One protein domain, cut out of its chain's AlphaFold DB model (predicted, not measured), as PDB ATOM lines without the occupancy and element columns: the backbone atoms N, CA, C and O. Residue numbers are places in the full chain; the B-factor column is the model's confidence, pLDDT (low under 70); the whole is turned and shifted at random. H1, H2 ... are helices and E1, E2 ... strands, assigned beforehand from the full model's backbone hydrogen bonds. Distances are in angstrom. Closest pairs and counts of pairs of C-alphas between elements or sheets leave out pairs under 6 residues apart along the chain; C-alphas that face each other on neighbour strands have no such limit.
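AT A GLANCE: This is residues 4 to 17, 42 to 99 and 111 to 127 of the 127 residues of an uncharacterized protein of bacterium D16-59 (UniProt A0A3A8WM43). A curled antiparallel sheet, with the three long strands E2, E3 and E7 side by side and the short E6 beside one end of E7, makes the long axis. At one end E3 turns into E4, which pairs with E1 in a small two-stranded ribbon; H1 grazes the sheet near that end of E3, and residues 84 to 95 fold back from E4 to E5, near E7. The printed part has 89 residues, with two named helices and seven named strands in the order E1 H1 H2 E2 E3 E4 E5 E6 E7, and its class is mixed, helices and strands. The larger sheet has the order E2 E3 E7 E6. The whole is compact, with a radius of gyration of the C-alphas of 13.7 A, but elongated, spanning 43 by 28 by 24 A.

HOW THE PARTS SIT: The larger sheet is twisted. Its inner strand E3, residues 69 to 78, forms a hairpin with the edge strand E2, residues 58 to 65, where N 63 and O 71 are 2.9 A apart, within hydrogen-bond range. On E7, residues 116 to 126, residues 117 to 126 pair with E3, with N 74 and O 121 at 3.0 A. E6, residues 111 to 113, is the other edge strand and forms a hairpin with E7, with N 112 and O 116 at 3.1 A. E3 runs on into E4, residues 80 to 83, at 81 degrees. E4 is antiparallel to E1, residues 4 to 6, with N 5 and O 81 at 2.9 A. H1, residues 8 to 17, only grazes the larger sheet; its closest C-alphas to E3 are those of Thr 11 and Ile 78, 5.0 A apart. H2, residues 42 to 48, is not on that sheet; it is close to H1 but not clearly touching, about perpendicular at 80 degrees, with the closest C-alphas, of Lys 8 and Ala 48, 6.9 A apart. E5, residues 96 to 99, pairs with no named strand and is near E7. In H1 and H2 every O i to N i+4 pair is within hydrogen-bond range.

IN THESE COORDINATES: E1 begins at C-alpha 4 at (371.045, 301.989, 130.036). From first to last C-alpha, E7 measures 30.9 A, E3 26.9 A, E2 20.9 A and H1 14.3 A. E3 begins at C-alpha 69 at (346.825, 309.778, 147.688), and E7 ends at C-alpha 126 at (345.139, 309.884, 144.055).

THE WHOLE: The two C-alphas farthest apart, those of Asp 66 and Glu 84, are 43.6 A apart. Residues 18 to 41 and 100 to 110 are not printed; the C-alphas on either side of these cuts are 23.3 A and 24.6 A apart. The link E4 to E5 is long, with 12 residues. Mean pLDDT of the printed part is 86.0, and residues 86, 88 and 114 to 115 are under 70.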
ATOM      1  N   PHE A   4     371.797 303.063 130.657       83.88
ATOM      2  CA  PHE A   4     371.045 301.989 130.036       83.88
ATOM      3  C   PHE A   4     369.789 302.568 129.409       83.88
ATOM      4  O   PHE A   4     368.978 303.213 130.079       83.88
ATOM      5  N   GLU A   5     369.640 302.343 128.112       87.38
ATOM      6  CA  GLU A   5     368.413 302.654 127.396       87.38
ATOM      7  C   GLU A   5     367.499 301.447 127.397       87.38
ATOM      8  O   GLU A   5     367.946 300.316 127.212       87.38
ATOM      9  N   ILE A   6     366.209 301.696 127.588       88.88
ATOM     10  CA  ILE A   6     365.212 300.643 127.480       88.88
ATOM     11  C   ILE A   6     365.045 300.283 126.008       88.88
ATOM     12  O   ILE A   6     364.732 301.126 125.165       88.88
ATOM     13  N   ASP A   7     365.216 299.002 125.708       91.06
ATOM     14  CA  ASP A   7     364.820 298.447 124.429       91.06
ATOM     15  C   ASP A   7     363.302 298.326 124.400       91.06
ATOM     16  O   ASP A   7     362.718 297.368 124.914       91.06
ATOM     17  N   LYS A   8     362.657 299.323 123.796       91.94
ATOM     18  CA  LYS A   8     361.202 299.373 123.676       91.94
ATOM     19  C   LYS A   8     360.627 298.107 123.038       91.94
ATOM     20  O   LYS A   8     359.631 297.589 123.530       91.94
ATOM     21  N   LEU A   9     361.215 297.616 121.946       92.94
ATOM     22  CA  LEU A   9     360.631 296.506 121.187       92.94
ATOM     23  C   LEU A   9     360.704 295.200 121.973       92.94
ATOM     24  O   LEU A   9     359.732 294.447 122.010       92.94
ATOM     25  N   GLU A  10     361.836 294.941 122.619       93.31
ATOM     26  CA  GLU A  10     361.999 293.754 123.457       93.31
ATOM     27  C   GLU A  10     361.172 293.869 124.750       93.31
ATOM     28  O   GLU A  10     360.503 292.915 125.144       93.31
ATOM     29  N   THR A  11     361.081 295.062 125.344       92.31
ATOM     30  CA  THR A  11     360.210 295.324 126.504       92.31
ATOM     31  C   THR A  11     358.730 295.121 126.165       92.31
ATOM     32  O   THR A  11     357.991 294.509 126.939       92.31
ATOM     33  N   GLU A  12     358.276 295.533 124.979       93.38
ATOM     34  CA  GLU A  12     356.923 295.227 124.508       93.38
ATOM     35  C   GLU A  12     356.689 293.717 124.357       93.38
ATOM     36  O   GLU A  12     355.598 293.233 124.664       93.38
ATOM     37  N   GLN A  13     357.682 292.960 123.878       92.19
ATOM     38  CA  GLN A  13     357.579 291.501 123.759       92.19
ATOM     39  C   GLN A  13     357.468 290.840 125.134       92.19
ATOM     40  O   GLN A  13     356.588 289.996 125.329       92.19
ATOM     41  N   ILE A  14     358.283 291.283 126.097       89.44
ATOM     42  CA  ILE A  14     358.185 290.871 127.501       89.44
ATOM     43  C   ILE A  14     356.758 291.129 128.006       89.44
ATOM     44  O   ILE A  14     356.079 290.187 128.415       89.44
ATOM     45  N   ASN A  15     356.244 292.356 127.867       86.19
ATOM     46  CA  ASN A  15     354.890 292.737 128.298       86.19
ATOM     47  C   ASN A  15     353.759 291.927 127.649       86.19
ATOM     48  O   ASN A  15     352.728 291.701 128.284       86.19
ATOM     49  N   ARG A  16     353.919 291.479 126.399       86.50
ATOM     50  CA  ARG A  16     352.934 290.605 125.732       86.50
ATOM     51  C   ARG A  16     352.982 289.165 126.234       86.50
ATOM     52  O   ARG A  16     351.957 288.494 126.191       86.50
ATOM     53  N   SER A  17     354.154 288.693 126.655       83.75
ATOM     54  CA  SER A  17     354.359 287.318 127.125       83.75
ATOM     55  C   SER A  17     353.923 287.089 128.573       83.75
ATOM     56  O   SER A  17     353.741 285.947 128.992       83.75
ATOM     57  N   ALA A  42     352.276 311.194 131.534       91.06
ATOM     58  CA  ALA A  42     352.671 310.006 132.293       91.06
ATOM     59  C   ALA A  42     352.476 308.728 131.470       91.06
ATOM     60  O   ALA A  42     353.366 307.886 131.379       91.06
ATOM     61  N   LYS A  43     351.340 308.613 130.777       91.69
ATOM     62  CA  LYS A  43     351.081 307.490 129.872       91.69
ATOM     63  C   LYS A  43     352.120 307.414 128.745       91.69
ATOM     64  O   LYS A  43     352.661 306.343 128.479       91.69
ATOM     65  N   THR A  44     352.439 308.554 128.132       91.00
ATOM     66  CA  THR A  44     353.416 308.646 127.034       91.00
ATOM     67  C   THR A  44     354.809 308.214 127.487       91.00
ATOM     68  O   THR A  44     355.532 307.575 126.727       91.00
ATOM     69  N   PHE A  45     355.181 308.527 128.731       90.25
ATOM     70  CA  PHE A  45     356.438 308.087 129.326       90.25
ATOM     71  C   PHE A  45     356.554 306.554 129.360       90.25
ATOM     72  O   PHE A  45     357.527 306.013 128.837       90.25
ATOM     73  N   PHE A  46     355.548 305.843 129.879       91.75
ATOM     74  CA  PHE A  46     355.565 304.375 129.898       91.75
ATOM     75  C   PHE A  46     355.521 303.768 128.485       91.75
ATOM     76  O   PHE A  46     356.276 302.844 128.177       91.75
ATOM     77  N   GLU A  47     354.710 304.325 127.582       91.75
ATOM     78  CA  GLU A  47     354.615 303.856 126.191       91.75
ATOM     79  C   GLU A  47     355.914 304.071 125.394       91.75
ATOM     80  O   GLU A  47     356.244 303.282 124.498       91.75
ATOM     81  N   ALA A  48     356.686 305.115 125.710       90.38
ATOM     82  CA  ALA A  48     358.013 305.335 125.134       90.38
ATOM     83  C   ALA A  48     359.004 304.230 125.536       90.38
ATOM     84  O   ALA A  48     359.897 303.903 124.758       90.38
ATOM     85  N   MET A  49     358.795 303.608 126.696       90.75
ATOM     86  CA  MET A  49     359.589 302.486 127.204       90.75
ATOM     87  C   MET A  49     359.054 301.117 126.761       90.75
ATOM     88  O   MET A  49     359.654 300.093 127.069       90.75
ATOM     89  N   GLY A  50     357.924 301.069 126.049       91.88
ATOM     90  CA  GLY A  50     357.268 299.806 125.696       91.88
ATOM     91  C   GLY A  50     356.556 299.137 126.874       91.88
ATOM     92  O   GLY A  50     356.279 297.937 126.822       91.88
ATOM     93  N   ILE A  51     356.278 299.899 127.936       91.56
ATOM     94  CA  ILE A  51     355.632 299.437 129.163       91.56
ATOM     95  C   ILE A  51     354.131 299.703 129.085       91.56
ATOM     96  O   ILE A  51     353.699 300.800 128.737       91.56
ATOM     97  N   ALA A  52     353.340 298.692 129.446       89.88
ATOM     98  CA  ALA A  52     351.918 298.843 129.730       89.88
ATOM     99  C   ALA A  52     351.756 299.067 131.249       89.88
ATOM    100  O   ALA A  52     351.855 298.097 132.006       89.88
ATOM    101  N   PRO A  53     351.579 300.316 131.725       89.25
ATOM    102  CA  PRO A  53     351.646 300.653 133.153       89.25
ATOM    103  C   PRO A  53     350.597 299.926 134.006       89.25
ATOM    104  O   PRO A  53     350.831 299.627 135.178       89.25
ATOM    105  N   GLU A  54     349.452 299.586 133.417       87.38
ATOM    106  CA  GLU A  54     348.390 298.816 134.058       87.38
ATOM    107  C   GLU A  54     348.742 297.332 134.252       87.38
ATOM    108  O   GLU A  54     348.071 296.642 135.012       87.38
ATOM    109  N   LYS A  55     349.793 296.834 133.594       82.50
ATOM    110  CA  LYS A  55     350.269 295.448 133.689       82.50
ATOM    111  C   LYS A  55     351.521 295.326 134.557       82.50
ATOM    112  O   LYS A  55     352.449 294.601 134.198       82.50
ATOM    113  N   CYS A  56     351.564 296.053 135.673       82.19
ATOM    114  CA  CYS A  56     352.644 295.889 136.642       82.19
ATOM    115  C   CYS A  56     352.727 294.424 137.080       82.19
ATOM    116  O   CYS A  56     351.738 293.826 137.497       82.19
ATOM    117  N   GLN A  57     353.909 293.843 136.941       77.12
ATOM    118  CA  GLN A  57     354.108 292.412 137.102       77.12
ATOM    119  C   GLN A  57     354.178 292.019 138.568       77.12
ATOM    120  O   GLN A  57     353.707 290.946 138.936       77.12
ATOM    121  N   GLU A  58     354.730 292.900 139.399       82.00
ATOM    122  CA  GLU A  58     354.826 292.672 140.829       82.00
ATOM    123  C   GLU A  58     354.632 293.984 141.576       82.00
ATOM    124  O   GLU A  58     355.564 294.754 141.805       82.00
ATOM    125  N   LEU A  59     353.377 294.240 141.932       85.62
ATOM    126  CA  LEU A  59     353.022 295.259 142.902       85.62
ATOM    127  C   LEU A  59     353.182 294.642 144.294       85.62
ATOM    128  O   LEU A  59     352.451 293.712 144.642       85.62
ATOM    129  N   TRP A  60     354.152 295.119 145.070       80.50
ATOM    130  CA  TRP A  60     354.545 294.484 146.334       80.50
ATOM    131  C   TRP A  60     354.260 295.342 147.568       80.50
ATOM    132  O   TRP A  60     354.303 294.819 148.682       80.50
ATOM    133  N   ALA A  61     353.919 296.624 147.401       81.31
ATOM    134  CA  ALA A  61     353.457 297.452 148.508       81.31
ATOM    135  C   ALA A  61     352.366 298.449 148.112       81.31
ATOM    136  O   ALA A  61     352.344 298.977 146.998       81.31
ATOM    137  N   TYR A  62     351.492 298.706 149.084       88.06
ATOM    138  CA  TYR A  62     350.435 299.704 149.057       88.06
ATOM    139  C   TYR A  62     350.369 300.382 150.425       88.06
ATOM    140  O   TYR A  62     350.289 299.696 151.449       88.06
ATOM    141  N   PHE A  63     350.374 301.712 150.436       87.94
ATOM    142  CA  PHE A  63     350.185 302.511 151.641       87.94
ATOM    143  C   PHE A  63     349.185 303.637 151.347       87.94
ATOM    144  O   PHE A  63     349.498 304.519 150.545       87.94
ATOM    145  N   PRO A  64     347.987 303.631 151.951       85.44
ATOM    146  CA  PRO A  64     347.090 304.776 151.863       85.44
ATOM    147  C   PRO A  64     347.690 305.955 152.637       85.44
ATOM    148  O   PRO A  64     348.254 305.762 153.717       85.44
ATOM    149  N   ASN A  65     347.547 307.165 152.104       84.19
ATOM    150  CA  ASN A  65     347.961 308.396 152.766       84.19
ATOM    151  C   ASN A  65     346.733 309.269 153.062       84.19
ATOM    152  O   ASN A  65     345.835 309.425 152.239       84.19
ATOM    153  N   ASP A  66     346.740 309.947 154.210       82.75
ATOM    154  CA  ASP A  66     345.623 310.802 154.656       82.75
ATOM    155  C   ASP A  66     345.412 312.070 153.795       82.75
ATOM    156  O   ASP A  66     344.519 312.875 154.059       82.75
ATOM    157  N   ASN A  67     346.241 312.287 152.772       84.06
ATOM    158  CA  ASN A  67     346.194 313.445 151.878       84.06
ATOM    159  C   ASN A  67     345.409 313.190 150.578       84.06
ATOM    160  O   ASN A  67     345.485 314.014 149.666       84.06
ATOM    161  N   GLY A  68     344.669 312.080 150.487       86.38
ATOM    162  CA  GLY A  68     343.913 311.702 149.289       86.38
ATOM    163  C   GLY A  68     344.770 311.064 148.197       86.38
ATOM    164  O   GLY A  68     344.351 311.031 147.043       86.38
ATOM    165  N   TYR A  69     345.960 310.572 148.554       89.62
ATOM    166  CA  TYR A  69     346.825 309.778 147.688       89.62
ATOM    167  C   TYR A  69     347.121 308.424 148.326       89.62
ATOM    168  O   TYR A  69     347.059 308.237 149.533       89.62
ATOM    169  N   SER A  70     347.504 307.472 147.499       91.44
ATOM    170  CA  SER A  70     347.992 306.161 147.872       91.44
ATOM    171  C   SER A  70     349.363 305.948 147.243       91.44
ATOM    172  O   SER A  70     349.552 306.190 146.048       91.44
ATOM    173  N   HIS A  71     350.306 305.473 148.047       92.81
ATOM    174  CA  HIS A  71     351.644 305.114 147.610       92.81
ATOM    175  C   HIS A  71     351.690 303.652 147.168       92.81
ATOM    176  O   HIS A  71     351.232 302.757 147.883       92.81
ATOM    177  N   TYR A  72     352.285 303.407 146.010       92.81
ATOM    178  CA  TYR A  72     352.434 302.093 145.399       92.81
ATOM    179  C   TYR A  72     353.903 301.816 145.110       92.81
ATOM    180  O   TYR A  72     354.593 302.675 144.565       92.81
ATOM    181  N   CYS A  73     354.363 300.599 145.400       91.69
ATOM    182  CA  CYS A  73     355.694 300.141 145.005       91.69
ATOM    183  C   CYS A  73     355.594 298.860 144.182       91.69
ATOM    184  O   CYS A  73     354.866 297.926 144.540       91.69
ATOM    185  N   GLY A  74     356.366 298.795 143.103       90.94
ATOM    186  CA  GLY A  74     356.413 297.617 142.257       90.94
ATOM    187  C   GLY A  74     357.622 297.587 141.340       90.94
ATOM    188  O   GLY A  74     358.557 298.381 141.473       90.94
ATOM    189  N   PHE A  75     357.600 296.668 140.382       89.75
ATOM    190  CA  PHE A  75     358.580 296.659 139.306       89.75
ATOM    191  C   PHE A  75     357.997 296.240 137.963       89.75
ATOM    192  O   PHE A  75     357.006 295.509 137.886       89.75
ATOM    193  N   PHE A  76     358.666 296.700 136.906       91.06
ATOM    194  CA  PHE A  76     358.428 296.280 135.535       91.06
ATOM    195  C   PHE A  76     359.606 295.487 134.991       91.06
ATOM    196  O   PHE A  76     360.750 295.917 135.130       91.06
ATOM    197  N   PHE A  77     359.346 294.360 134.326       89.81
ATOM    198  CA  PHE A  77     360.390 293.695 133.545       89.81
ATOM    199  C   PHE A  77     360.677 294.506 132.287       89.81
ATOM    200  O   PHE A  77     359.763 294.839 131.531       89.81
ATOM    201  N   ILE A  78     361.954 294.805 132.070       91.12
ATOM    202  CA  ILE A  78     362.418 295.605 130.943       91.12
ATOM    203  C   ILE A  78     363.615 294.927 130.292       91.12
ATOM    204  O   ILE A  78     364.388 294.221 130.942       91.12
ATOM    205  N   ALA A  79     363.788 295.183 129.006       91.25
ATOM    206  CA  ALA A  79     365.039 294.923 128.320       91.25
ATOM    207  C   ALA A  79     365.821 296.229 128.225       91.25
ATOM    208  O   ALA A  79     365.241 297.288 127.974       91.25
ATOM    209  N   VAL A  80     367.135 296.164 128.421       89.06
ATOM    210  CA  VAL A  80     368.005 297.334 128.312       89.06
ATOM    211  C   VAL A  80     369.193 297.073 127.409       89.06
ATOM    212  O   VAL A  80     369.684 295.951 127.299       89.06
ATOM    213  N   ARG A  81     369.691 298.142 126.797       86.75
ATOM    214  CA  ARG A  81     370.920 298.150 126.010       86.75
ATOM    215  C   ARG A  81     371.865 299.218 126.566       86.75
ATOM    216  O   ARG A  81     371.391 300.261 127.026       86.75
ATOM    217  N   PRO A  82     373.189 298.987 126.542       83.88
ATOM    218  CA  PRO A  82     374.152 300.036 126.852       83.88
ATOM    219  C   PRO A  82     373.946 301.234 125.923       83.88
ATOM    220  O   PRO A  82     373.764 301.050 124.718       83.88
ATOM    221  N   ALA A  83     373.998 302.441 126.474       77.25
ATOM    222  CA  ALA A  83     373.879 303.674 125.711       77.25
ATOM    223  C   ALA A  83     375.163 304.500 125.812       77.25
ATOM    224  O   ALA A  83     375.692 304.723 126.901       77.25
ATOM    225  N   GLU A  84     375.652 304.978 124.667       71.31
ATOM    226  CA  GLU A  84     376.829 305.855 124.605       71.31
ATOM    227  C   GLU A  84     376.492 307.303 124.992       71.31
ATOM    228  O   GLU A  84     377.362 308.046 125.449       71.31
ATOM    229  N   ILE A  85     375.225 307.706 124.833       70.81
ATOM    230  CA  ILE A  85     374.722 309.049 125.129       70.81
ATOM    231  C   ILE A  85     373.457 308.914 125.988       70.81
ATOM    232  O   ILE A  85     372.582 308.120 125.647       70.81
ATOM    233  N   PRO A  86     373.314 309.679 127.083       68.75
ATOM    234  CA  PRO A  86     372.110 309.635 127.901       68.75
ATOM    235  C   PRO A  86     370.911 310.221 127.147       68.75
ATOM    236  O   PRO A  86     370.856 311.426 126.889       68.75
ATOM    237  N   SER A  87     369.917 309.391 126.835       73.56
ATOM    238  CA  SER A  87     368.596 309.881 126.443       73.56
ATOM    239  C   SER A  87     367.768 310.298 127.666       73.56
ATOM    240  O   SER A  87     368.035 309.865 128.792       73.56
ATOM    241  N   PRO A  88     366.706 311.109 127.486       69.75
ATOM    242  CA  PRO A  88     365.788 311.466 128.571       69.75
ATOM    243  C   PRO A  88     365.132 310.257 129.256       69.75
ATOM    244  O   PRO A  88     364.667 310.377 130.391       69.75
ATOM    245  N   PHE A  89     365.116 309.106 128.583       70.12
ATOM    246  CA  PHE A  89     364.534 307.853 129.057       70.12
ATOM    247  C   PHE A  89     365.581 306.857 129.567       70.12
ATOM    248  O   PHE A  89     365.211 305.768 129.996       70.12
ATOM    249  N   ALA A  90     366.869 307.218 129.541       79.62
ATOM    250  CA  ALA A  90     367.912 306.392 130.123       79.62
ATOM    251  C   ALA A  90     367.669 306.234 131.629       79.62
ATOM    252  O   ALA A  90     367.436 307.216 132.347       79.62
ATOM    253  N   LEU A  91     367.735 304.989 132.092       81.94
ATOM    254  CA  LEU A  91     367.644 304.654 133.504       81.94
ATOM    255  C   LEU A  91     369.045 304.478 134.089       81.94
ATOM    256  O   LEU A  91     369.973 303.996 133.435       81.94
ATOM    257  N   THR A  92     369.180 304.857 135.355       84.25
ATOM    258  CA  THR A  92     370.362 304.597 136.178       84.25
ATOM    259  C   THR A  92     369.933 303.854 137.440       84.25
ATOM    260  O   THR A  92     368.744 303.634 137.666       84.25
ATOM    261  N   LYS A  93     370.893 303.466 138.283       86.62
ATOM    262  CA  LYS A  93     370.602 302.871 139.599       86.62
ATOM    263  C   LYS A  93     370.052 303.885 140.613       86.62
ATOM    264  O   LYS A  93     369.577 303.484 141.673       86.62
ATOM    265  N   ASP A  94     370.120 305.175 140.294       89.44
ATOM    266  CA  ASP A  94     369.607 306.244 141.141       89.44
ATOM    267  C   ASP A  94     368.135 306.511 140.830       89.44
ATOM    268  O   ASP A  94     367.673 306.341 139.701       89.44
ATOM    269  N   TRP A  95     367.395 306.961 141.841       90.81
ATOM    270  CA  TRP A  95     366.001 307.342 141.662       90.81
ATOM    271  C   TRP A  95     365.875 308.575 140.775       90.81
ATOM    272  O   TRP A  95     366.447 309.627 141.067       90.81
ATOM    273  N   LYS A  96     365.040 308.459 139.745       90.25
ATOM    274  CA  LYS A  96     364.596 309.577 138.921       90.25
ATOM    275  C   LYS A  96     363.112 309.821 139.151       90.25
ATOM    276  O   LYS A  96     362.304 308.920 138.942       90.25
ATOM    277  N   THR A  97     362.781 311.034 139.575       92.00
ATOM    278  CA  THR A  97     361.404 311.461 139.838       92.00
ATOM    279  C   THR A  97     360.792 312.116 138.603       92.00
ATOM    280  O   THR A  97     361.462 312.865 137.888       92.00
ATOM    281  N   PHE A  98     359.518 311.827 138.375       90.56
ATOM    282  CA  PHE A  98     358.669 312.384 137.336       90.56
ATOM    283  C   PHE A  98     357.368 312.842 137.985       90.56
ATOM    284  O   PHE A  98     356.557 312.014 138.398       90.56
ATOM    285  N   ASP A  99     357.186 314.154 138.073       91.94
ATOM    286  CA  ASP A  99     355.994 314.761 138.653       91.94
ATOM    287  C   ASP A  99     355.027 315.186 137.546       91.94
ATOM    288  O   ASP A  99     355.416 315.804 136.549       91.94
ATOM    289  N   TYR A 111     368.638 295.143 139.076       82.44
ATOM    290  CA  TYR A 111     369.022 293.842 138.540       82.44
ATOM    291  C   TYR A 111     368.570 292.780 139.535       82.44
ATOM    292  O   TYR A 111     368.963 292.839 140.700       82.44
ATOM    293  N   ILE A 112     367.745 291.835 139.085       71.75
ATOM    294  CA  ILE A 112     367.299 290.711 139.922       71.75
ATOM    295  C   ILE A 112     368.315 289.562 139.845       71.75
ATOM    296  O   ILE A 112     368.613 288.928 140.854       71.75
ATOM    297  N   ASP A 113     368.865 289.310 138.655       70.19
ATOM    298  CA  ASP A 113     369.921 288.331 138.390       70.19
ATOM    299  C   ASP A 113     370.748 288.758 137.155       70.19
ATOM    300  O   ASP A 113     370.469 289.790 136.541       70.19
ATOM    301  N   ASP A 114     371.753 287.964 136.767       61.09
ATOM    302  CA  ASP A 114     372.625 288.235 135.607       61.09
ATOM    303  C   ASP A 114     371.875 288.327 134.255       61.09
ATOM    304  O   ASP A 114     372.488 288.617 133.226       61.09
ATOM    305  N   LYS A 115     370.566 288.035 134.219       59.69
ATOM    306  CA  LYS A 115     369.756 287.941 132.995       59.69
ATOM    307  C   LYS A 115     368.486 288.791 133.010       59.69
ATOM    308  O   LYS A 115     367.902 288.982 131.945       59.69
ATOM    309  N   LYS A 116     368.030 289.273 134.168       73.75
ATOM    310  CA  LYS A 116     366.768 290.006 134.318       73.75
ATOM    311  C   LYS A 116     367.005 291.398 134.870       73.75
ATOM    312  O   LYS A 116     367.364 291.592 136.034       73.75
ATOM    313  N   THR A 117     366.710 292.365 134.018       87.94
ATOM    314  CA  THR A 117     366.660 293.774 134.374       87.94
ATOM    315  C   THR A 117     365.223 294.172 134.673       87.94
ATOM    316  O   THR A 117     364.284 293.771 133.980       87.94
ATOM    317  N   ILE A 118     365.056 294.969 135.720       90.00
ATOM    318  CA  ILE A 118     363.771 295.552 136.070       90.00
ATOM    319  C   ILE A 118     363.878 297.067 136.184       90.00
ATOM    320  O   ILE A 118     364.935 297.627 136.482       90.00
ATOM    321  N   MET A 119     362.747 297.722 135.972       91.88
ATOM    322  CA  MET A 119     362.520 299.083 136.413       91.88
ATOM    323  C   MET A 119     361.765 299.013 137.737       91.88
ATOM    324  O   MET A 119     360.568 298.720 137.741       91.88
ATOM    325  N   GLY A 120     362.456 299.259 138.848       91.81
ATOM    326  CA  GLY A 120     361.785 299.506 140.120       91.81
ATOM    327  C   GLY A 120     361.011 300.814 140.015       91.81
ATOM    328  O   GLY A 120     361.529 301.781 139.444       91.81
ATOM    329  N   PHE A 121     359.782 300.847 140.526       92.75
ATOM    330  CA  PHE A 121     359.000 302.075 140.564       92.75
ATOM    331  C   PHE A 121     358.290 302.278 141.901       92.75
ATOM    332  O   PHE A 121     357.856 301.331 142.559       92.75
ATOM    333  N   GLU A 122     358.147 303.547 142.248       94.06
ATOM    334  CA  GLU A 122     357.243 304.052 143.269       94.06
ATOM    335  C   GLU A 122     356.271 305.021 142.594       94.06
ATOM    336  O   GLU A 122     356.668 305.751 141.679       94.06
ATOM    337  N   ALA A 123     355.011 305.028 143.016       93.25
ATOM    338  CA  ALA A 123     354.005 305.940 142.492       93.25
ATOM    339  C   ALA A 123     353.112 306.474 143.610       93.25
ATOM    340  O   ALA A 123     352.572 305.688 144.387       93.25
ATOM    341  N   ASP A 124     352.905 307.789 143.635       93.00
ATOM    342  CA  ASP A 124     351.844 308.405 144.428       93.00
ATOM    343  C   ASP A 124     350.659 308.692 143.507       93.00
ATOM    344  O   ASP A 124     350.749 309.501 142.576       93.00
ATOM    345  N   LEU A 125     349.550 307.994 143.753       90.62
ATOM    346  CA  LEU A 125     348.344 308.034 142.929       90.62
ATOM    347  C   LEU A 125     347.151 308.499 143.778       90.62
ATOM    348  O   LEU A 125     347.000 307.998 144.887       90.62
ATOM    349  N   PRO A 126     346.299 309.418 143.311       88.19
ATOM    350  CA  PRO A 126     345.139 309.884 144.055       88.19
ATOM    351  C   PRO A 126     344.111 308.765 144.254       88.19
ATOM    352  O   PRO A 126     344.015 307.836 143.445       88.19
ATOM    353  N   GLU A 127     343.377 308.857 145.362       80.81
ATOM    354  CA  GLU A 127     342.337 307.896 145.766       80.81
ATOM    355  C   GLU A 127     341.037 307.992 144.954       80.81
ATOM    356  O   GLU A 127     340.616 309.113 144.579       80.81
TER     357      GLU A 127